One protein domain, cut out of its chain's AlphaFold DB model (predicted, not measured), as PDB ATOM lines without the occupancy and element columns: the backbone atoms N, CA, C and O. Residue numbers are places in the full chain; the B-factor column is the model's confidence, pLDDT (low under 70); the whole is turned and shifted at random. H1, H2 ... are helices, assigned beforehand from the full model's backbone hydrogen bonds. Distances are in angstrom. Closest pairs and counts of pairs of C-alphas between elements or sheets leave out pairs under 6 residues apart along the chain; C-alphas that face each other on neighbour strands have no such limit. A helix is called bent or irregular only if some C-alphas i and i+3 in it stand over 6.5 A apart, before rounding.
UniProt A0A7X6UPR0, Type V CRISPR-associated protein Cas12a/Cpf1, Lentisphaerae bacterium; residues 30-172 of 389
ATOM      1  N   ASN A  30     -57.928 -14.661 -21.435       94.44
ATOM      2  CA  ASN A  30     -57.040 -15.232 -22.446       94.44
ATOM      3  C   ASN A  30     -56.359 -16.525 -21.975       94.44
ATOM      4  O   ASN A  30     -56.054 -17.377 -22.808       94.44
ATOM      5  N   PHE A  31     -56.084 -16.649 -20.671       92.44
ATOM      6  CA  PHE A  31     -55.482 -17.839 -20.069       92.44
ATOM      7  C   PHE A  31     -56.457 -19.019 -20.129       92.44
ATOM      8  O   PHE A  31     -56.114 -20.081 -20.648       92.44
ATOM      9  N   ASN A  32     -57.702 -18.783 -19.704       92.75
ATOM     10  CA  ASN A  32     -58.777 -19.774 -19.708       92.75
ATOM     11  C   ASN A  32     -59.205 -20.140 -21.136       92.75
ATOM     12  O   ASN A  32     -59.381 -21.312 -21.448       92.75
ATOM     13  N   ALA A  33     -59.299 -19.161 -22.046       94.75
ATOM     14  CA  ALA A  33     -59.641 -19.418 -23.447       94.75
ATOM     15  C   ALA A  33     -58.618 -20.314 -24.171       94.75
ATOM     16  O   ALA A  33     -58.956 -20.943 -25.171       94.75
ATOM     17  N   LYS A  34     -57.374 -20.356 -23.684       94.44
ATOM     18  CA  LYS A  34     -56.304 -21.221 -24.197       94.44
ATOM     19  C   LYS A  34     -56.138 -22.524 -23.413       94.44
ATOM     20  O   LYS A  34     -55.265 -23.295 -23.780       94.44
ATOM     21  N   MET A  35     -56.928 -22.750 -22.360       93.25
ATOM     22  CA  MET A  35     -56.827 -23.925 -21.480       93.25
ATOM     23  C   MET A  35     -55.404 -24.170 -20.946       93.25
ATOM     24  O   MET A  35     -54.930 -25.301 -20.844       93.25
ATOM     25  N   MET A  36     -54.677 -23.085 -20.646       93.00
ATOM     26  CA  MET A  36     -53.270 -23.183 -20.241       93.00
ATOM     27  C   MET A  36     -53.099 -23.854 -18.868       93.00
ATOM     28  O   MET A  36     -52.050 -24.439 -18.619       93.00
ATOM     29  N   LEU A  37     -54.107 -23.779 -17.987       92.06
ATOM     30  CA  LEU A  37     -54.048 -24.391 -16.653       92.06
ATOM     31  C   LEU A  37     -54.107 -25.912 -16.786       92.06
ATOM     32  O   LEU A  37     -53.290 -26.611 -16.199       92.06
ATOM     33  N   GLU A  38     -55.038 -26.402 -17.597       93.38
ATOM     34  CA  GLU A  38     -55.255 -27.819 -17.852       93.38
ATOM     35  C   GLU A  38     -54.052 -28.446 -18.572       93.38
ATOM     36  O   GLU A  38     -53.637 -29.560 -18.248       93.38
ATOM     37  N   GLU A  39     -53.447 -27.724 -19.523       92.00
ATOM     38  CA  GLU A  39     -52.211 -28.160 -20.183       92.00
ATOM     39  C   GLU A  39     -51.030 -28.262 -19.205       92.00
ATOM     40  O   GLU A  39     -50.272 -29.236 -19.261       92.00
ATOM     41  N   ASP A  40     -50.860 -27.279 -18.314       93.19
ATOM     42  CA  ASP A  40     -49.781 -27.280 -17.321       93.19
ATOM     43  C   ASP A  40     -50.005 -28.333 -16.224       93.19
ATOM     44  O   ASP A  40     -49.043 -28.987 -15.814       93.19
ATOM     45  N   GLU A  41     -51.251 -28.555 -15.790       94.69
ATOM     46  CA  GLU A  41     -51.620 -29.613 -14.842       94.69
ATOM     47  C   GLU A  41     -51.315 -30.994 -15.427       94.69
ATOM     48  O   GLU A  41     -50.549 -31.761 -14.837       94.69
ATOM     49  N   LYS A  42     -51.783 -31.266 -16.652       94.31
ATOM     50  CA  LYS A  42     -51.457 -32.510 -17.357       94.31
ATOM     51  C   LYS A  42     -49.944 -32.677 -17.523       94.31
ATOM     52  O   LYS A  42     -49.410 -33.767 -17.317       94.31
ATOM     53  N   ARG A  43     -49.218 -31.610 -17.881       93.94
ATOM     54  CA  ARG A  43     -47.755 -31.674 -18.029       93.94
ATOM     55  C   ARG A  43     -47.064 -31.969 -16.701       93.94
ATOM     56  O   ARG A  43     -46.070 -32.691 -16.708       93.94
ATOM     57  N   ALA A  44     -47.557 -31.439 -15.584       94.25
ATOM     58  CA  ALA A  44     -47.025 -31.743 -14.260       94.25
ATOM     59  C   ALA A  44     -47.220 -33.227 -13.904       94.25
ATOM     60  O   ALA A  44     -46.274 -33.866 -13.445       94.25
ATOM     61  N   GLU A  45     -48.386 -33.805 -14.198       95.81
ATOM     62  CA  GLU A  45     -48.631 -35.243 -14.026       95.81
ATOM     63  C   GLU A  45     -47.708 -36.097 -14.907       95.81
ATOM     64  O   GLU A  45     -47.060 -37.030 -14.420       95.81
ATOM     65  N   SER A  46     -47.591 -35.764 -16.199       96.44
ATOM     66  CA  SER A  46     -46.670 -36.444 -17.118       96.44
ATOM     67  C   SER A  46     -45.211 -36.303 -16.661       96.44
ATOM     68  O   SER A  46     -44.440 -37.254 -16.770       96.44
ATOM     69  N   TYR A  47     -44.819 -35.152 -16.106       96.31
ATOM     70  CA  TYR A  47     -43.466 -34.904 -15.599       96.31
ATOM     71  C   TYR A  47     -43.098 -35.837 -14.440       96.31
ATOM     72  O   TYR A  47     -41.988 -36.374 -14.423       96.31
ATOM     73  N   GLU A  48     -44.016 -36.067 -13.495       97.19
ATOM     74  CA  GLU A  48     -43.799 -37.026 -12.405       97.19
ATOM     75  C   GLU A  48     -43.587 -38.445 -12.947       97.19
ATOM     76  O   GLU A  48     -42.581 -39.076 -12.614       97.19
ATOM     77  N   LYS A  49     -44.433 -38.897 -13.882       97.12
ATOM     78  CA  LYS A  49     -44.287 -40.215 -14.529       97.12
ATOM     79  C   LYS A  49     -42.950 -40.362 -15.256       97.12
ATOM     80  O   LYS A  49     -42.255 -41.362 -15.098       97.12
ATOM     81  N   VAL A  50     -42.532 -39.351 -16.022       97.31
ATOM     82  CA  VAL A  50     -41.241 -39.408 -16.731       97.31
ATOM     83  C   VAL A  50     -40.068 -39.466 -15.752       97.31
ATOM     84  O   VAL A  50     -39.120 -40.206 -16.008       97.31
ATOM     85  N   LYS A  51     -40.114 -38.763 -14.610       97.00
ATOM     86  CA  LYS A  51     -39.078 -38.906 -13.569       97.00
ATOM     87  C   LYS A  51     -39.007 -40.331 -13.025       97.00
ATOM     88  O   LYS A  51     -37.903 -40.836 -12.844       97.00
ATOM     89  N   GLU A  52     -40.145 -40.987 -12.807       96.94
ATOM     90  CA  GLU A  52     -40.178 -42.394 -12.390       96.94
ATOM     91  C   GLU A  52     -39.544 -43.315 -13.441       96.94
ATOM     92  O   GLU A  52     -38.784 -44.219 -13.094       96.94
ATOM     93  N   TYR A  53     -39.781 -43.061 -14.731       97.56
ATOM     94  CA  TYR A  53     -39.159 -43.828 -15.817       97.56
ATOM     95  C   TYR A  53     -37.644 -43.598 -15.899       97.56
ATOM     96  O   TYR A  53     -36.885 -44.557 -16.054       97.56
ATOM     97  N   ILE A  54     -37.187 -42.349 -15.733       96.62
ATOM     98  CA  ILE A  54     -35.757 -42.017 -15.615       96.62
ATOM     99  C   ILE A  54     -35.142 -42.759 -14.418       96.62
ATOM    100  O   ILE A  54     -34.062 -43.340 -14.535       96.62
ATOM    101  N   ASP A  55     -35.834 -42.792 -13.281       97.19
ATOM    102  CA  ASP A  55     -35.376 -43.504 -12.087       97.19
ATOM    103  C   ASP A  55     -35.292 -45.004 -12.311       97.19
ATOM    104  O   ASP A  55     -34.298 -45.614 -11.921       97.19
ATOM    105  N   ARG A  56     -36.285 -45.598 -12.976       96.50
ATOM    106  CA  ARG A  56     -36.282 -47.018 -13.341       96.50
ATOM    107  C   ARG A  56     -35.061 -47.363 -14.195       96.50
ATOM    108  O   ARG A  56     -34.376 -48.345 -13.907       96.50
ATOM    109  N   TYR A  57     -34.743 -46.523 -15.182       96.00
ATOM    110  CA  TYR A  57     -33.529 -46.675 -15.981       96.00
ATOM    111  C   TYR A  57     -32.264 -46.579 -15.117       96.00
ATOM    112  O   TYR A  57     -31.425 -47.479 -15.155       96.00
ATOM    113  N   HIS A  58     -32.131 -45.530 -14.294       96.12
ATOM    114  CA  HIS A  58     -30.961 -45.365 -13.429       96.12
ATOM    115  C   HIS A  58     -30.784 -46.540 -12.463       96.12
ATOM    116  O   HIS A  58     -29.660 -47.007 -12.309       96.12
ATOM    117  N   LYS A  59     -31.860 -47.044 -11.842       96.12
ATOM    118  CA  LYS A  59     -31.815 -48.223 -10.962       96.12
ATOM    119  C   LYS A  59     -31.273 -49.441 -11.710       96.12
ATOM    120  O   LYS A  59     -30.314 -50.049 -11.244       96.12
ATOM    121  N   SER A  60     -31.817 -49.738 -12.894       94.62
ATOM    122  CA  SER A  60     -31.355 -50.855 -13.729       94.62
ATOM    123  C   SER A  60     -29.885 -50.702 -14.135       94.62
ATOM    124  O   SER A  60     -29.124 -51.667 -14.079       94.62
ATOM    125  N   TYR A  61     -29.469 -49.493 -14.521       95.19
ATOM    126  CA  TYR A  61     -28.083 -49.206 -14.881       95.19
ATOM    127  C   TYR A  61     -27.140 -49.387 -13.684       95.19
ATOM    128  O   TYR A  61     -26.157 -50.121 -13.782       95.19
ATOM    129  N   ILE A  62     -27.463 -48.780 -12.538       96.00
ATOM    130  CA  ILE A  62     -26.666 -48.876 -11.307       96.00
ATOM    131  C   ILE A  62     -26.525 -50.338 -10.877       96.00
ATOM    132  O   ILE A  62     -25.410 -50.773 -10.594       96.00
ATOM    133  N   GLU A  63     -27.618 -51.102 -10.865       96.31
ATOM    134  CA  GLU A  63     -27.595 -52.522 -10.505       96.31
ATOM    135  C   GLU A  63     -26.665 -53.315 -11.434       96.31
ATOM    136  O   GLU A  63     -25.809 -54.061 -10.957       96.31
ATOM    137  N   SER A  64     -26.753 -53.093 -12.751       94.81
ATOM    138  CA  SER A  64     -25.919 -53.797 -13.732       94.81
ATOM    139  C   SER A  64     -24.426 -53.494 -13.573       94.81
ATOM    140  O   SER A  64     -23.595 -54.394 -13.672       94.81
ATOM    141  N   VAL A  65     -24.074 -52.239 -13.272       95.81
ATOM    142  CA  VAL A  65     -22.676 -51.829 -13.112       95.81
ATOM    143  C   VAL A  65     -22.121 -52.331 -11.785       95.81
ATOM    144  O   VAL A  65     -21.031 -52.897 -11.751       95.81
ATOM    145  N   LEU A  66     -22.851 -52.133 -10.684       97.31
ATOM    146  CA  LEU A  66     -22.356 -52.472  -9.350       97.31
ATOM    147  C   LEU A  66     -22.293 -53.979  -9.103       97.31
ATOM    148  O   LEU A  66     -21.377 -54.419  -8.419       97.31
ATOM    149  N   SER A  67     -23.216 -54.767  -9.661       96.00
ATOM    150  CA  SER A  67     -23.190 -56.234  -9.528       96.00
ATOM    151  C   SER A  67     -21.997 -56.881 -10.244       96.00
ATOM    152  O   SER A  67     -21.533 -57.942  -9.830       96.00
ATOM    153  N   ALA A  68     -21.471 -56.232 -11.288       95.81
ATOM    154  CA  ALA A  68     -20.290 -56.671 -12.027       95.81
ATOM    155  C   ALA A  68     -18.973 -56.043 -11.523       95.81
ATOM    156  O   ALA A  68     -17.890 -56.435 -11.965       95.81
ATOM    157  N   LEU A  69     -19.036 -55.052 -10.630       96.81
ATOM    158  CA  LEU A  69     -17.863 -54.315 -10.172       96.81
ATOM    159  C   LEU A  69     -17.081 -55.112  -9.123       96.81
ATOM    160  O   LEU A  69     -17.628 -55.545  -8.117       96.81
ATOM    161  N   THR A  70     -15.768 -55.222  -9.317       97.00
ATOM    162  CA  THR A  70     -14.832 -55.709  -8.294       97.00
ATOM    163  C   THR A  70     -13.919 -54.571  -7.861       97.00
ATOM    164  O   THR A  70     -13.313 -53.913  -8.706       97.00
ATOM    165  N   LEU A  71     -13.817 -54.335  -6.553       97.06
ATOM    166  CA  LEU A  71     -12.933 -53.308  -5.998       97.06
ATOM    167  C   LEU A  71     -11.526 -53.853  -5.749       97.06
ATOM    168  O   LEU A  71     -11.364 -54.969  -5.250       97.06
ATOM    169  N   SER A  72     -10.511 -53.041  -6.044       95.69
ATOM    170  CA  SER A  72      -9.127 -53.289  -5.628       95.69
ATOM    171  C   SER A  72      -8.808 -52.577  -4.314       95.69
ATOM    172  O   SER A  72      -9.510 -51.652  -3.911       95.69
ATOM    173  N   ASP A  73      -7.711 -52.976  -3.665       93.75
ATOM    174  CA  ASP A  73      -7.130 -52.286  -2.500       93.75
ATOM    175  C   ASP A  73      -8.003 -52.291  -1.228       93.75
ATOM    176  O   ASP A  73      -7.778 -51.508  -0.299       93.75
ATOM    177  N   LEU A  74      -8.975 -53.209  -1.147       96.75
ATOM    178  CA  LEU A  74      -9.801 -53.410   0.048       96.75
ATOM    179  C   LEU A  74      -8.964 -53.835   1.261       96.75
ATOM    180  O   LEU A  74      -9.237 -53.372   2.368       96.75
ATOM    181  N   ASP A  75      -7.930 -54.661   1.068       96.38
ATOM    182  CA  ASP A  75      -7.046 -55.119   2.149       96.38
ATOM    183  C   ASP A  75      -6.345 -53.945   2.841       96.38
ATOM    184  O   ASP A  75      -6.386 -53.822   4.064       96.38
ATOM    185  N   SER A  76      -5.796 -53.008   2.059       94.69
ATOM    186  CA  SER A  76      -5.141 -51.806   2.593       94.69
ATOM    187  C   SER A  76      -6.105 -50.936   3.405       94.69
ATOM    188  O   SER A  76      -5.723 -50.376   4.436       94.69
ATOM    189  N   TYR A  77      -7.364 -50.826   2.969       97.56
ATOM    190  CA  TYR A  77      -8.393 -50.144   3.748       97.56
ATOM    191  C   TYR A  77      -8.707 -50.900   5.043       97.56
ATOM    192  O   TYR A  77      -8.728 -50.287   6.110       97.56
ATOM    193  N   ALA A  78      -8.927 -52.215   4.971       97.44
ATOM    194  CA  ALA A  78      -9.294 -53.040   6.117       97.44
ATOM    195  C   ALA A  78      -8.198 -53.056   7.196       97.44
ATOM    196  O   ALA A  78      -8.500 -52.886   8.378       97.44
ATOM    197  N   GLU A  79      -6.926 -53.175   6.809       96.12
ATOM    198  CA  GLU A  79      -5.781 -53.085   7.724       96.12
ATOM    199  C   GLU A  79      -5.756 -51.747   8.473       96.12
ATOM    200  O   GLU A  79      -5.646 -51.707   9.704       96.12
ATOM    201  N   LEU A  80      -5.916 -50.636   7.742       96.38
ATOM    202  CA  LEU A  80      -6.003 -49.306   8.343       96.38
ATOM    203  C   LEU A  80      -7.237 -49.183   9.234       96.38
ATOM    204  O   LEU A  80      -7.134 -48.622  10.321       96.38
ATOM    205  N   TYR A  81      -8.385 -49.713   8.813       97.00
ATOM    206  CA  TYR A  81      -9.641 -49.656   9.554       97.00
ATOM    207  C   TYR A  81      -9.561 -50.413  10.885       97.00
ATOM    208  O   TYR A  81      -9.969 -49.879  11.921       97.00
ATOM    209  N   TYR A  82      -8.974 -51.610  10.905       96.44
ATOM    210  CA  TYR A  82      -8.859 -52.421  12.118       96.44
ATOM    211  C   TYR A  82      -7.766 -51.959  13.083       96.44
ATOM    212  O   TYR A  82      -7.799 -52.336  14.258       96.44
ATOM    213  N   LYS A  83      -6.832 -51.109  12.640       95.50
ATOM    214  CA  LYS A  83      -5.774 -50.566  13.498       95.50
ATOM    215  C   LYS A  83      -6.355 -49.866  14.738       95.50
ATOM    216  O   LYS A  83      -7.159 -48.929  14.630       95.50
ATOM    217  N   SER A  84      -5.930 -50.305  15.923       93.19
ATOM    218  CA  SER A  84      -6.228 -49.654  17.204       93.19
ATOM    219  C   SER A  84      -5.303 -48.452  17.429       93.19
ATOM    220  O   SER A  84      -4.183 -48.415  16.924       93.19
ATOM    221  N   GLY A  85      -5.777 -47.432  18.155       91.75
ATOM    222  CA  GLY A  85      -4.959 -46.253  18.480       91.75
ATOM    223  C   GLY A  85      -4.470 -45.463  17.257       91.75
ATOM    224  O   GLY A  85      -3.306 -45.075  17.207       91.75
ATOM    225  N   LYS A  86      -5.337 -45.250  16.253       94.31
ATOM    226  CA  LYS A  86      -4.993 -44.545  15.004       94.31
ATOM    227  C   LYS A  86      -4.429 -43.148  15.277       94.31
ATOM    228  O   LYS A  86      -5.105 -42.316  15.887       94.31
ATOM    229  N   SER A  87      -3.230 -42.880  14.761       95.44
ATOM    230  CA  SER A  87      -2.654 -41.533  14.722       95.44
ATOM    231  C   SER A  87      -3.380 -40.650  13.700       95.44
ATOM    232  O   SER A  87      -4.116 -41.151  12.848       95.44
ATOM    233  N   ASP A  88      -3.148 -39.339  13.729       95.19
ATOM    234  CA  ASP A  88      -3.714 -38.442  12.713       95.19
ATOM    235  C   ASP A  88      -3.200 -38.775  11.301       95.19
ATOM    236  O   ASP A  88      -3.976 -38.785  10.350       95.19
ATOM    237  N   ALA A  89      -1.943 -39.217  11.175       95.94
ATOM    238  CA  ALA A  89      -1.404 -39.721   9.913       95.94
ATOM    239  C   ALA A  89      -2.115 -41.000   9.421       95.94
ATOM    240  O   ALA A  89      -2.254 -41.204   8.215       95.94
ATOM    241  N   ASP A  90      -2.573 -41.869  10.329       95.69
ATOM    242  CA  ASP A  90      -3.359 -43.052   9.957       95.69
ATOM    243  C   ASP A  90      -4.763 -42.663   9.481       95.69
ATOM    244  O   ASP A  90      -5.256 -43.240   8.512       95.69
ATOM    245  N   LYS A  91      -5.392 -41.665  10.116       94.88
ATOM    246  CA  LYS A  91      -6.692 -41.128   9.677       94.88
ATOM    247  C   LYS A  91      -6.588 -40.513   8.282       94.88
ATOM    248  O   LYS A  91      -7.440 -40.777   7.441       94.88
ATOM    249  N   ASP A  92      -5.518 -39.775   8.000       96.56
ATOM    250  CA  ASP A  92      -5.277 -39.210   6.670       96.56
ATOM    251  C   ASP A  92      -5.077 -40.293   5.603       96.56
ATOM    252  O   ASP A  92      -5.575 -40.164   4.482       96.56
ATOM    253  N   LYS A  93      -4.373 -41.384   5.934       97.25
ATOM    254  CA  LYS A  93      -4.238 -42.543   5.036       97.25
ATOM    255  C   LYS A  93      -5.577 -43.234   4.799       97.25
ATOM    256  O   LYS A  93      -5.871 -43.570   3.656       97.25
ATOM    257  N   LEU A  94      -6.390 -43.402   5.843       96.38
ATOM    258  CA  LEU A  94      -7.727 -43.980   5.730       96.38
ATOM    259  C   LEU A  94      -8.615 -43.119   4.821       96.38
ATOM    260  O   LEU A  94      -9.172 -43.639   3.863       96.38
ATOM    261  N   ASN A  95      -8.646 -41.800   5.031       96.25
ATOM    262  CA  ASN A  95      -9.400 -40.861   4.191       96.25
ATOM    263  C   ASN A  95      -8.983 -40.940   2.711       96.25
ATOM    264  O   ASN A  95      -9.831 -40.900   1.818       96.25
ATOM    265  N   LYS A  96      -7.677 -41.083   2.437       97.56
ATOM    266  CA  LYS A  96      -7.158 -41.276   1.072       97.56
ATOM    267  C   LYS A  96      -7.565 -42.625   0.483       97.56
ATOM    268  O   LYS A  96      -7.911 -42.681  -0.693       97.56
ATOM    269  N   ALA A  97      -7.539 -43.696   1.276       97.75
ATOM    270  CA  ALA A  97      -8.003 -45.010   0.840       97.75
ATOM    271  C   ALA A  97      -9.499 -44.977   0.485       97.75
ATOM    272  O   ALA A  97      -9.882 -45.454  -0.583       97.75
ATOM    273  N   GLU A  98     -10.330 -44.320   1.302       97.62
ATOM    274  CA  GLU A  98     -11.744 -44.111   0.980       97.62
ATOM    275  C   GLU A  98     -11.927 -43.326  -0.319       97.62
ATOM    276  O   GLU A  98     -12.753 -43.684  -1.153       97.62
ATOM    277  N   GLU A  99     -11.160 -42.250  -0.514       98.19
ATOM    278  CA  GLU A  99     -11.226 -41.456  -1.739       98.19
ATOM    279  C   GLU A  99     -10.871 -42.286  -2.979       98.19
ATOM    280  O   GLU A  99     -11.548 -42.179  -4.003       98.19
ATOM    281  N   THR A 100      -9.845 -43.132  -2.892       98.25
ATOM    282  CA  THR A 100      -9.452 -44.048  -3.969       98.25
ATOM    283  C   THR A 100     -10.559 -45.053  -4.282       98.25
ATOM    284  O   THR A 100     -10.939 -45.186  -5.444       98.25
ATOM    285  N   LEU A 101     -11.135 -45.698  -3.266       98.44
ATOM    286  CA  LEU A 101     -12.233 -46.650  -3.452       98.44
ATOM    287  C   LEU A 101     -13.486 -45.968  -4.026       98.44
ATOM    288  O   LEU A 101     -14.089 -46.471  -4.974       98.44
ATOM    289  N   ARG A 102     -13.840 -44.766  -3.543       98.56
ATOM    290  CA  ARG A 102     -14.951 -43.980  -4.111       98.56
ATOM    291  C   ARG A 102     -14.711 -43.632  -5.580       98.56
ATOM    292  O   ARG A 102     -15.646 -43.667  -6.380       98.56
ATOM    293  N   LYS A 103     -13.469 -43.306  -5.953       98.06
ATOM    294  CA  LYS A 103     -13.093 -43.046  -7.350       98.06
ATOM    295  C   LYS A 103     -13.282 -44.275  -8.231       98.06
ATOM    296  O   LYS A 103     -13.765 -44.093  -9.339       98.06
ATOM    297  N   GLN A 104     -12.960 -45.483  -7.764       98.00
ATOM    298  CA  GLN A 104     -13.183 -46.709  -8.543       98.00
ATOM    299  C   GLN A 104     -14.668 -46.897  -8.883       98.00
ATOM    300  O   GLN A 104     -15.008 -47.096 -10.047       98.00
ATOM    301  N   ILE A 105     -15.556 -46.742  -7.893       97.88
ATOM    302  CA  ILE A 105     -17.010 -46.868  -8.090       97.88
ATOM    303  C   ILE A 105     -17.535 -45.771  -9.019       97.88
ATOM    304  O   ILE A 105     -18.250 -46.055  -9.976       97.88
ATOM    305  N   SER A 106     -17.167 -44.511  -8.761       97.00
ATOM    306  CA  SER A 106     -17.588 -43.379  -9.596       97.00
ATOM    307  C   SER A 106     -17.130 -43.572 -11.043       97.00
ATOM    308  O   SER A 106     -17.940 -43.466 -11.954       97.00
ATOM    309  N   LYS A 107     -15.869 -43.976 -11.246       95.81
ATOM    310  CA  LYS A 107     -15.302 -44.289 -12.559       95.81
ATOM    311  C   LYS A 107     -16.109 -45.364 -13.285       95.81
ATOM    312  O   LYS A 107     -16.482 -45.161 -14.435       95.81
ATOM    313  N   ALA A 108     -16.409 -46.474 -12.610       95.25
ATOM    314  CA  ALA A 108     -17.191 -47.563 -13.188       95.25
ATOM    315  C   ALA A 108     -18.576 -47.098 -13.667       95.25
ATOM    316  O   ALA A 108     -19.032 -47.536 -14.719       95.25
ATOM    317  N   LEU A 109     -19.209 -46.175 -12.935       94.56
ATOM    318  CA  LEU A 109     -20.537 -45.647 -13.255       94.56
ATOM    319  C   LEU A 109     -20.544 -44.480 -14.262       94.56
ATOM    320  O   LEU A 109     -21.613 -44.123 -14.749       94.56
ATOM    321  N   THR A 110     -19.412 -43.816 -14.520       93.06
ATOM    322  CA  THR A 110     -19.386 -42.586 -15.344       93.06
ATOM    323  C   THR A 110     -18.434 -42.624 -16.531       93.06
ATOM    324  O   THR A 110     -18.431 -41.690 -17.326       93.06
ATOM    325  N   GLU A 111     -17.573 -43.635 -16.640       86.38
ATOM    326  CA  GLU A 111     -16.632 -43.771 -17.761       86.38
ATOM    327  C   GLU A 111     -17.000 -44.911 -18.719       86.38
ATOM    328  O   GLU A 111     -16.275 -45.166 -19.679       86.38
ATOM    329  N   THR A 112     -18.145 -45.575 -18.518       77.56
ATOM    330  CA  THR A 112     -18.722 -46.445 -19.551       77.56
ATOM    331  C   THR A 112     -19.151 -45.594 -20.748       77.56
ATOM    332  O   THR A 112     -19.692 -44.496 -20.572       77.56
ATOM    333  N   GLU A 113     -18.932 -46.081 -21.969       72.94
ATOM    334  CA  GLU A 113     -19.366 -45.392 -23.187       72.94
ATOM    335  C   GLU A 113     -20.877 -45.098 -23.131       72.94
ATOM    336  O   GLU A 113     -21.674 -45.953 -22.754       72.94
ATOM    337  N   GLY A 114     -21.271 -43.855 -23.424       68.75
ATOM    338  CA  GLY A 114     -22.672 -43.417 -23.355       68.75
ATOM    339  C   GLY A 114     -23.209 -43.081 -21.955       68.75
ATOM    340  O   GLY A 114     -24.303 -42.533 -21.853       68.75
ATOM    341  N   SER A 115     -22.450 -43.299 -20.873       73.81
ATOM    342  CA  SER A 115     -22.920 -43.032 -19.498       73.81
ATOM    343  C   SER A 115     -23.223 -41.557 -19.207       73.81
ATOM    344  O   SER A 115     -24.023 -41.254 -18.331       73.81
ATOM    345  N   THR A 116     -22.656 -40.604 -19.948       80.94
ATOM    346  CA  THR A 116     -22.989 -39.177 -19.789       80.94
ATOM    347  C   THR A 116     -24.308 -38.790 -20.461       80.94
ATOM    348  O   THR A 116     -24.917 -37.792 -20.071       80.94
ATOM    349  N   ALA A 117     -24.782 -39.585 -21.426       90.25
ATOM    350  CA  ALA A 117     -26.013 -39.325 -22.170       90.25
ATOM    351  C   ALA A 117     -27.266 -39.449 -21.284       90.25
ATOM    352  O   ALA A 117     -28.258 -38.763 -21.522       90.25
ATOM    353  N   MET A 118     -27.205 -40.237 -20.202       92.12
ATOM    354  CA  MET A 118     -28.315 -40.345 -19.246       92.12
ATOM    355  C   MET A 118     -28.574 -39.054 -18.450       92.12
ATOM    356  O   MET A 118     -29.629 -38.912 -17.842       92.12
ATOM    357  N   PHE A 119     -27.635 -38.101 -18.467       93.69
ATOM    358  CA  PHE A 119     -27.780 -36.782 -17.835       93.69
ATOM    359  C   PHE A 119     -28.019 -35.655 -18.852       93.69
ATOM    360  O   PHE A 119     -27.884 -34.474 -18.517       93.69
ATOM    361  N   SER A 120     -28.306 -35.997 -20.109       93.88
ATOM    362  CA  SER A 120     -28.552 -35.052 -21.200       93.88
ATOM    363  C   SER A 120     -29.953 -35.258 -21.783       93.88
ATOM    364  O   SER A 120     -30.675 -36.168 -21.385       93.88
ATOM    365  N   ALA A 121     -30.332 -34.443 -22.774       95.19
ATOM    366  CA  ALA A 121     -31.580 -34.635 -23.515       95.19
ATOM    367  C   ALA A 121     -31.707 -36.030 -24.149       95.19
ATOM    368  O   ALA A 121     -32.821 -36.473 -24.420       95.19
ATOM    369  N   ASP A 122     -30.594 -36.742 -24.349       95.00
ATOM    370  CA  ASP A 122     -30.597 -38.103 -24.879       95.00
ATOM    371  C   ASP A 122     -31.356 -39.092 -23.976       95.00
ATOM    372  O   ASP A 122     -31.891 -40.068 -24.505       95.00
ATOM    373  N   ILE A 123     -31.494 -38.825 -22.664       95.56
ATOM    374  CA  ILE A 123     -32.320 -39.662 -21.776       95.56
ATOM    375  C   ILE A 123     -33.772 -39.729 -22.259       95.56
ATOM    376  O   ILE A 123     -34.349 -40.807 -22.338       95.56
ATOM    377  N   ILE A 124     -34.332 -38.588 -22.669       96.81
ATOM    378  CA  ILE A 124     -35.704 -38.478 -23.177       96.81
ATOM    379  C   ILE A 124     -35.780 -38.930 -24.635       96.81
ATOM    380  O   ILE A 124     -36.711 -39.625 -25.022       96.81
ATOM    381  N   LYS A 125     -34.795 -38.541 -25.451       95.00
ATOM    382  CA  LYS A 125     -34.864 -38.698 -26.911       95.00
ATOM    383  C   LYS A 125     -34.513 -40.088 -27.418       95.00
ATOM    384  O   LYS A 125     -34.942 -40.455 -28.508       95.00
ATOM    385  N   LYS A 126     -33.673 -40.818 -26.687       94.44
ATOM    386  CA  LYS A 126     -33.076 -42.075 -27.161       94.44
ATOM    387  C   LYS A 126     -33.198 -43.173 -26.119       94.44
ATOM    388  O   LYS A 126     -33.822 -44.193 -26.376       94.44
ATOM    389  N   ILE A 127     -32.671 -42.923 -24.921       95.12
ATOM    390  CA  ILE A 127     -32.498 -43.966 -23.908       95.12
ATOM    391  C   ILE A 127     -33.847 -44.489 -23.414       95.12
ATOM    392  O   ILE A 127     -34.079 -45.690 -23.475       95.12
ATOM    393  N   LEU A 128     -34.756 -43.625 -22.949       96.44
ATOM    394  CA  LEU A 128     -36.069 -44.076 -22.482       96.44
ATOM    395  C   LEU A 128     -36.920 -44.708 -23.597       96.44
ATOM    396  O   LEU A 128     -37.481 -45.773 -23.350       96.44
ATOM    397  N   PRO A 129     -37.005 -44.146 -24.820       95.94
ATOM    398  CA  PRO A 129     -37.700 -44.804 -25.925       95.94
ATOM    399  C   PRO A 129     -37.191 -46.215 -26.253       95.94
ATOM    400  O   PRO A 129     -37.992 -47.061 -26.659       95.94
ATOM    401  N   GLU A 130     -35.890 -46.478 -26.087       95.81
ATOM    402  CA  GLU A 130     -35.281 -47.804 -26.274       95.81
ATOM    403  C   GLU A 130     -35.480 -48.723 -25.060       95.81
ATOM    404  O   GLU A 130     -35.737 -49.914 -25.229       95.81
ATOM    405  N   PHE A 131     -35.385 -48.175 -23.848       96.06
ATOM    406  CA  PHE A 131     -35.475 -48.909 -22.586       96.06
ATOM    407  C   PHE A 131     -36.903 -49.353 -22.248       96.06
ATOM    408  O   PHE A 131     -37.115 -50.472 -21.783       96.06
ATOM    409  N   LEU A 132     -37.884 -48.475 -22.457       96.81
ATOM    410  CA  LEU A 132     -39.280 -48.760 -22.147       96.81
ATOM    411  C   LEU A 132     -39.845 -49.752 -23.169       96.81
ATOM    412  O   LEU A 132     -39.500 -49.725 -24.354       96.81
ATOM    413  N   THR A 133     -40.744 -50.625 -22.733       95.69
ATOM    414  CA  THR A 133     -41.431 -51.589 -23.611       95.69
ATOM    415  C   THR A 133     -42.882 -51.197 -23.849       95.69
ATOM    416  O   THR A 133     -43.401 -51.419 -24.946       95.69
ATOM    417  N   ASP A 134     -43.507 -50.558 -22.863       96.31
ATOM    418  CA  ASP A 134     -44.891 -50.121 -22.924       96.31
ATOM    419  C   ASP A 134     -45.084 -48.916 -23.860       96.31
ATOM    420  O   ASP A 134     -44.276 -47.983 -23.912       96.31
ATOM    421  N   LYS A 135     -46.159 -48.951 -24.654       95.69
ATOM    422  CA  LYS A 135     -46.435 -47.914 -25.659       95.69
ATOM    423  C   LYS A 135     -46.958 -46.623 -25.035       95.69
ATOM    424  O   LYS A 135     -46.681 -45.556 -25.580       95.69
ATOM    425  N   GLU A 136     -47.701 -46.710 -23.938       95.75
ATOM    426  CA  GLU A 136     -48.246 -45.550 -23.235       95.75
ATOM    427  C   GLU A 136     -47.129 -44.817 -22.489       95.75
ATOM    428  O   GLU A 136     -47.011 -43.599 -22.621       95.75
ATOM    429  N   GLU A 137     -46.226 -45.545 -21.821       97.31
ATOM    430  CA  GLU A 137     -45.029 -44.966 -21.197       97.31
ATOM    431  C   GLU A 137     -44.187 -44.198 -22.234       97.31
ATOM    432  O   GLU A 137     -43.810 -43.045 -22.005       97.31
ATOM    433  N   LYS A 138     -43.956 -44.783 -23.422       96.88
ATOM    434  CA  LYS A 138     -43.250 -44.103 -24.525       96.88
ATOM    435  C   LYS A 138     -43.977 -42.858 -25.022       96.88
ATOM    436  O   LYS A 138     -43.320 -41.863 -25.325       96.88
ATOM    437  N   ALA A 139     -45.304 -42.908 -25.125       96.31
ATOM    438  CA  ALA A 139     -46.097 -41.761 -25.550       96.31
ATOM    439  C   ALA A 139     -45.957 -40.593 -24.561       96.31
ATOM    440  O   ALA A 139     -45.744 -39.463 -24.992       96.31
ATOM    441  N   VAL A 140     -45.975 -40.874 -23.252       96.81
ATOM    442  CA  VAL A 140     -45.760 -39.866 -22.199       96.81
ATOM    443  C   VAL A 140     -44.351 -39.267 -22.278       96.81
ATOM    444  O   VAL A 140     -44.192 -38.054 -22.175       96.81
ATOM    445  N   VAL A 141     -43.314 -40.079 -22.524       96.81
ATOM    446  CA  VAL A 141     -41.942 -39.569 -22.725       96.81
ATOM    447  C   VAL A 141     -41.852 -38.664 -23.959       96.81
ATOM    448  O   VAL A 141     -41.195 -37.621 -23.912       96.81
ATOM    449  N   ALA A 142     -42.536 -39.020 -25.050       95.50
ATOM    450  CA  ALA A 142     -42.531 -38.249 -26.292       95.50
ATOM    451  C   ALA A 142     -43.142 -36.842 -26.139       95.50
ATOM    452  O   ALA A 142     -42.738 -35.934 -26.868       95.50
ATOM    453  N   GLU A 143     -44.032 -36.620 -25.158       95.06
ATOM    454  CA  GLU A 143     -44.551 -35.281 -24.822       95.06
ATOM    455  C   GLU A 143     -43.416 -34.291 -24.463       95.06
ATOM    456  O   GLU A 143     -43.582 -33.077 -24.605       95.06
ATOM    457  N   PHE A 144     -42.237 -34.790 -24.061       96.12
ATOM    458  CA  PHE A 144     -41.090 -33.985 -23.631       96.12
ATOM    459  C   PHE A 144     -39.924 -33.902 -24.630       96.12
ATOM    460  O   PHE A 144     -38.879 -33.343 -24.281       96.12
ATOM    461  N   ASP A 145     -40.067 -34.372 -25.875       90.50
ATOM    462  CA  ASP A 145     -38.968 -34.389 -26.865       90.50
ATOM    463  C   ASP A 145     -38.317 -33.000 -27.075       90.50
ATOM    464  O   ASP A 145     -37.097 -32.854 -27.189       90.50
ATOM    465  N   SER A 146     -39.118 -31.934 -27.025       91.06
ATOM    466  CA  SER A 146     -38.640 -30.543 -27.127       91.06
ATOM    467  C   SER A 146     -38.569 -29.796 -25.785       91.06
ATOM    468  O   SER A 146     -38.292 -28.599 -25.768       91.06
ATOM    469  N   PHE A 147     -38.769 -30.485 -24.655       91.69
ATOM    470  CA  PHE A 147     -38.918 -29.887 -23.318       91.69
ATOM    471  C   PHE A 147     -37.929 -30.429 -22.272       91.69
ATOM    472  O   PHE A 147     -38.186 -30.355 -21.070       91.69
ATOM    473  N   TYR A 148     -36.753 -30.913 -22.691       92.25
ATOM    474  CA  TYR A 148     -35.733 -31.431 -21.761       92.25
ATOM    475  C   TYR A 148     -35.336 -30.446 -20.642       92.25
ATOM    476  O   TYR A 148     -34.945 -30.861 -19.553       92.25
ATOM    477  N   THR A 149     -35.454 -29.135 -20.867       93.81
ATOM    478  CA  THR A 149     -35.094 -28.108 -19.876       93.81
ATOM    479  C   THR A 149     -35.836 -28.251 -18.541       93.81
ATOM    480  O   THR A 149     -35.262 -27.906 -17.508       93.81
ATOM    481  N   TYR A 150     -37.039 -28.843 -18.528       92.06
ATOM    482  CA  TYR A 150     -37.785 -29.188 -17.305       92.06
ATOM    483  C   TYR A 150     -37.036 -30.177 -16.395       92.06
ATOM    484  O   TYR A 150     -37.249 -30.210 -15.182       92.06
ATOM    485  N   PHE A 151     -36.128 -30.974 -16.960       96.25
ATOM    486  CA  PHE A 151     -35.398 -32.013 -16.243       96.25
ATOM    487  C   PHE A 151     -33.997 -31.586 -15.808       96.25
ATOM    488  O   PHE A 151     -33.348 -32.362 -15.125       96.25
ATOM    489  N   ILE A 152     -33.515 -30.372 -16.107       95.12
ATOM    490  CA  ILE A 152     -32.127 -29.970 -15.783       95.12
ATOM    491  C   ILE A 152     -31.826 -30.097 -14.282       95.12
ATOM    492  O   ILE A 152     -30.824 -30.699 -13.899       95.12
ATOM    493  N   GLY A 153     -32.706 -29.572 -13.423       95.50
ATOM    494  CA  GLY A 153     -32.527 -29.680 -11.970       95.50
ATOM    495  C   GLY A 153     -32.585 -31.131 -11.480       95.50
ATOM    496  O   GLY A 153     -31.830 -31.531 -10.597       95.50
ATOM    497  N   PHE A 154     -33.441 -31.943 -12.098       96.00
ATOM    498  CA  PHE A 154     -33.563 -33.363 -11.787       96.00
ATOM    499  C   PHE A 154     -32.336 -34.171 -12.242       96.00
ATOM    500  O   PHE A 154     -31.808 -34.970 -11.472       96.00
ATOM    501  N   ALA A 155     -31.824 -33.907 -13.443       95.38
ATOM    502  CA  ALA A 155     -30.610 -34.505 -13.978       95.38
ATOM    503  C   ALA A 155     -29.392 -34.167 -13.107       95.38
ATOM    504  O   ALA A 155     -28.576 -35.045 -12.843       95.38
ATOM    505  N   GLU A 156     -29.298 -32.942 -12.578       95.06
ATOM    506  CA  GLU A 156     -28.243 -32.575 -11.624       95.06
ATOM    507  C   GLU A 156     -28.387 -33.340 -10.296       95.06
ATOM    508  O   GLU A 156     -27.403 -33.856  -9.761       95.06
ATOM    509  N   ASN A 157     -29.614 -33.508  -9.787       95.12
ATOM    510  CA  ASN A 157     -29.867 -34.358  -8.618       95.12
ATOM    511  C   ASN A 157     -29.418 -35.807  -8.860       95.12
ATOM    512  O   ASN A 157     -28.815 -36.411  -7.974       95.12
ATOM    513  N   ARG A 158     -29.672 -36.363 -10.053       95.56
ATOM    514  CA  ARG A 158     -29.211 -37.708 -10.431       95.56
ATOM    515  C   ARG A 158     -27.703 -37.772 -10.560       95.56
ATOM    516  O   ARG A 158     -27.090 -38.630  -9.942       95.56
ATOM    517  N   LYS A 159     -27.082 -36.821 -11.251       94.94
ATOM    518  CA  LYS A 159     -25.626 -36.725 -11.399       94.94
ATOM    519  C   LYS A 159     -24.899 -36.692 -10.052       94.94
ATOM    520  O   LYS A 159     -23.869 -37.348  -9.893       94.94
ATOM    521  N   ASN A 160     -25.458 -36.007  -9.053       94.81
ATOM    522  CA  ASN A 160     -24.905 -35.973  -7.696       94.81
ATOM    523  C   ASN A 160     -24.802 -37.360  -7.037       94.81
ATOM    524  O   ASN A 160     -23.910 -37.566  -6.212       94.81
ATOM    525  N   MET A 161     -25.650 -38.321  -7.420       96.56
ATOM    526  CA  MET A 161     -25.566 -39.701  -6.930       96.56
ATOM    527  C   MET A 161     -24.285 -40.412  -7.383       96.56
ATOM    528  O   MET A 161     -23.811 -41.317  -6.707       96.56
ATOM    529  N   TYR A 162     -23.693 -39.994  -8.497       96.75
ATOM    530  CA  TYR A 162     -22.524 -40.636  -9.102       96.75
ATOM    531  C   TYR A 162     -21.195 -40.013  -8.658       96.75
ATOM    532  O   TYR A 162     -20.120 -40.435  -9.092       96.75
ATOM    533  N   SER A 163     -21.249 -38.994  -7.796       95.88
ATOM    534  CA  SER A 163     -20.073 -38.235  -7.380       95.88
ATOM    535  C   SER A 163     -19.081 -39.076  -6.572       95.88
ATOM    536  O   SER A 163     -19.444 -39.772  -5.628       95.88
ATOM    537  N   LYS A 164     -17.791 -38.938  -6.895       96.62
ATOM    538  CA  LYS A 164     -16.663 -39.464  -6.100       96.62
ATOM    539  C   LYS A 164     -16.432 -38.719  -4.778       96.62
ATOM    540  O   LYS A 164     -15.629 -39.153  -3.947       96.62
ATOM    541  N   GLU A 165     -17.062 -37.560  -4.612       96.31
ATOM    542  CA  GLU A 165     -16.915 -36.731  -3.419       96.31
ATOM    543  C   GLU A 165     -17.565 -37.388  -2.200       96.31
ATOM    544  O   GLU A 165     -18.470 -38.214  -2.314       96.31
ATOM    545  N   ALA A 166     -17.119 -36.994  -1.008       95.62
ATOM    546  CA  ALA A 166     -17.661 -37.499   0.246       95.62
ATOM    547  C   ALA A 166     -19.016 -36.843   0.581       95.62
ATOM    548  O   ALA A 166     -19.126 -36.047   1.513       95.62
ATOM    549  N   LYS A 167     -20.044 -37.135  -0.222       94.62
ATOM    550  CA  LYS A 167     -21.411 -36.617  -0.079       94.62
ATOM    551  C   LYS A 167     -22.371 -37.763   0.218       94.62
ATOM    552  O   LYS A 167     -22.431 -38.716  -0.546       94.62
ATOM    553  N   ALA A 168     -23.184 -37.632   1.266       93.31
ATOM    554  CA  ALA A 168     -24.116 -38.679   1.707       93.31
ATOM    555  C   ALA A 168     -25.164 -39.096   0.654       93.31
ATOM    556  O   ALA A 168     -25.713 -40.192   0.723       93.31
ATOM    557  N   SER A 169     -25.441 -38.232  -0.325       92.69
ATOM    558  CA  SER A 169     -26.330 -38.527  -1.453       92.69
ATOM    559  C   SER A 169     -25.678 -39.372  -2.553       92.69
ATOM    560  O   SER A 169     -26.362 -39.732  -3.506       92.69
ATOM    561  N   ALA A 170     -24.370 -39.642  -2.473       98.00
ATOM    562  CA  ALA A 170     -23.613 -40.325  -3.513       98.00
ATOM    563  C   ALA A 170     -23.487 -41.834  -3.246       98.00
ATOM    564  O   ALA A 170     -23.183 -42.268  -2.136       98.00
ATOM    565  N   ILE A 171     -23.656 -42.635  -4.297       98.50
ATOM    566  CA  ILE A 171     -23.489 -44.093  -4.309       98.50
ATOM    567  C   ILE A 171     -22.084 -44.493  -3.836       98.50
ATOM    568  O   ILE A 171     -21.994 -45.311  -2.920       98.50
ATOM    569  N   PRO A 172     -20.977 -43.901  -4.344       98.62
ATOM    570  CA  PRO A 172     -19.647 -44.238  -3.844       98.62
ATOM    571  C   PRO A 172     -19.499 -44.007  -2.337       98.62
ATOM    572  O   PRO A 172     -18.868 -44.810  -1.652       98.62
TER     573      PRO A 172
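This is residues 30 to 172 of the 389 residues of the protein "Type V CRISPR-associated protein Cas12a/Cpf1" of Lentisphaerae bacterium (UniProt A0A7X6UPR0). One long helix, H2, makes a spine, and near its last residues it meets the end of H4 to make a wide V; the helical hairpin of H3 and H4 forms the other arm. A second, small helical hairpin, H5 and H6, packs across the middle of H2, and H7 lies near H2 within the opening of the V, while residues 30 to 42, of which 30 to 33 belong to H1 and 36 to 42 to H2, stick out at the far end of the spine. The printed part has 143 residues with seven named helices, H1 to H7 in order along the chain, and no named strand, so its class is all helix. It is loose, with a radius of gyration of the C-alphas of 20.8 A, and its outline is a rod spanning 74 by 31 by 19 A.

H1 is residues 30 to 33, 5.0 A long, beginning at C-alpha 30 (-57.040, -15.232, -22.446). H2, residues 36 to 68, is the longest helix at 47.7 A and ends at C-alpha 68 (-20.290, -56.671, -12.027). H3, residues 74 to 82, is 12.1 A long, and H4, residues 88 to 110, is 32.4 A. H5, residues 122 to 131, is 12.1 A long and H6, residues 135 to 142, is 10.4 A. H7, residues 148 to 161, is 19.8 A long and ends at C-alpha 161 (-25.566, -39.701, -6.930). H5 and H7 are irregular: C-alphas 125 and 128 are 7.1 A apart, and C-alphas 150 and 153 are 7.5 A apart.

H2 is the hub, touching H4, H5 and H6. H1 is close to H2 but not clearly touching, its closest C-alphas being those of Phe 31 and Leu 37, 7.5 A apart. With residues 46 to 50 alone, H2 touches H6, about perpendicular at 74 degrees; the closest C-alphas, of Val 50 and Val 141, are 6.0 A apart. With residues 53 to 57 alone it touches H5 at a steep tilt of 66 degrees, the same way, closest at the C-alphas of Ile 54 and Leu 128, 7.2 A. Residues 62 to 66 of H2 touch residues 105 to 109 of H4 at a steep tilt of 67 degrees, opposite ways, closest at the C-alphas of Val 65 and Leu 109, 6.5 A. H3 and H4 form a hairpin at a shallow tilt of 34 degrees, only just short of steep, with the C-alphas of Tyr 77 and Ala 97 closest at 5.9 A. H5 and H6 form a hairpin at 8 degrees, with the C-alphas of Pro 129 and Lys 138 closest at 5.8 A. H7 touches no helix but is near H2; H4 and H7 are apart. Every O i to N i+4 pair is within hydrogen-bond range in H3, H4 and H6, against 28 of 29 in H2, 3 of 6 in H5 and 6 of 10 in H7; H1 is too short for such a pair.

The two C-alphas farthest apart, of Ala 33 and Gly 85, are 73.9 A apart. The printed part has no cut. The link from H4 to H5, 11 residues, is long, and the other links are tight. The mean pLDDT of the printed part is 94.8, and Gly 114, in the long link, is its one residue under 70.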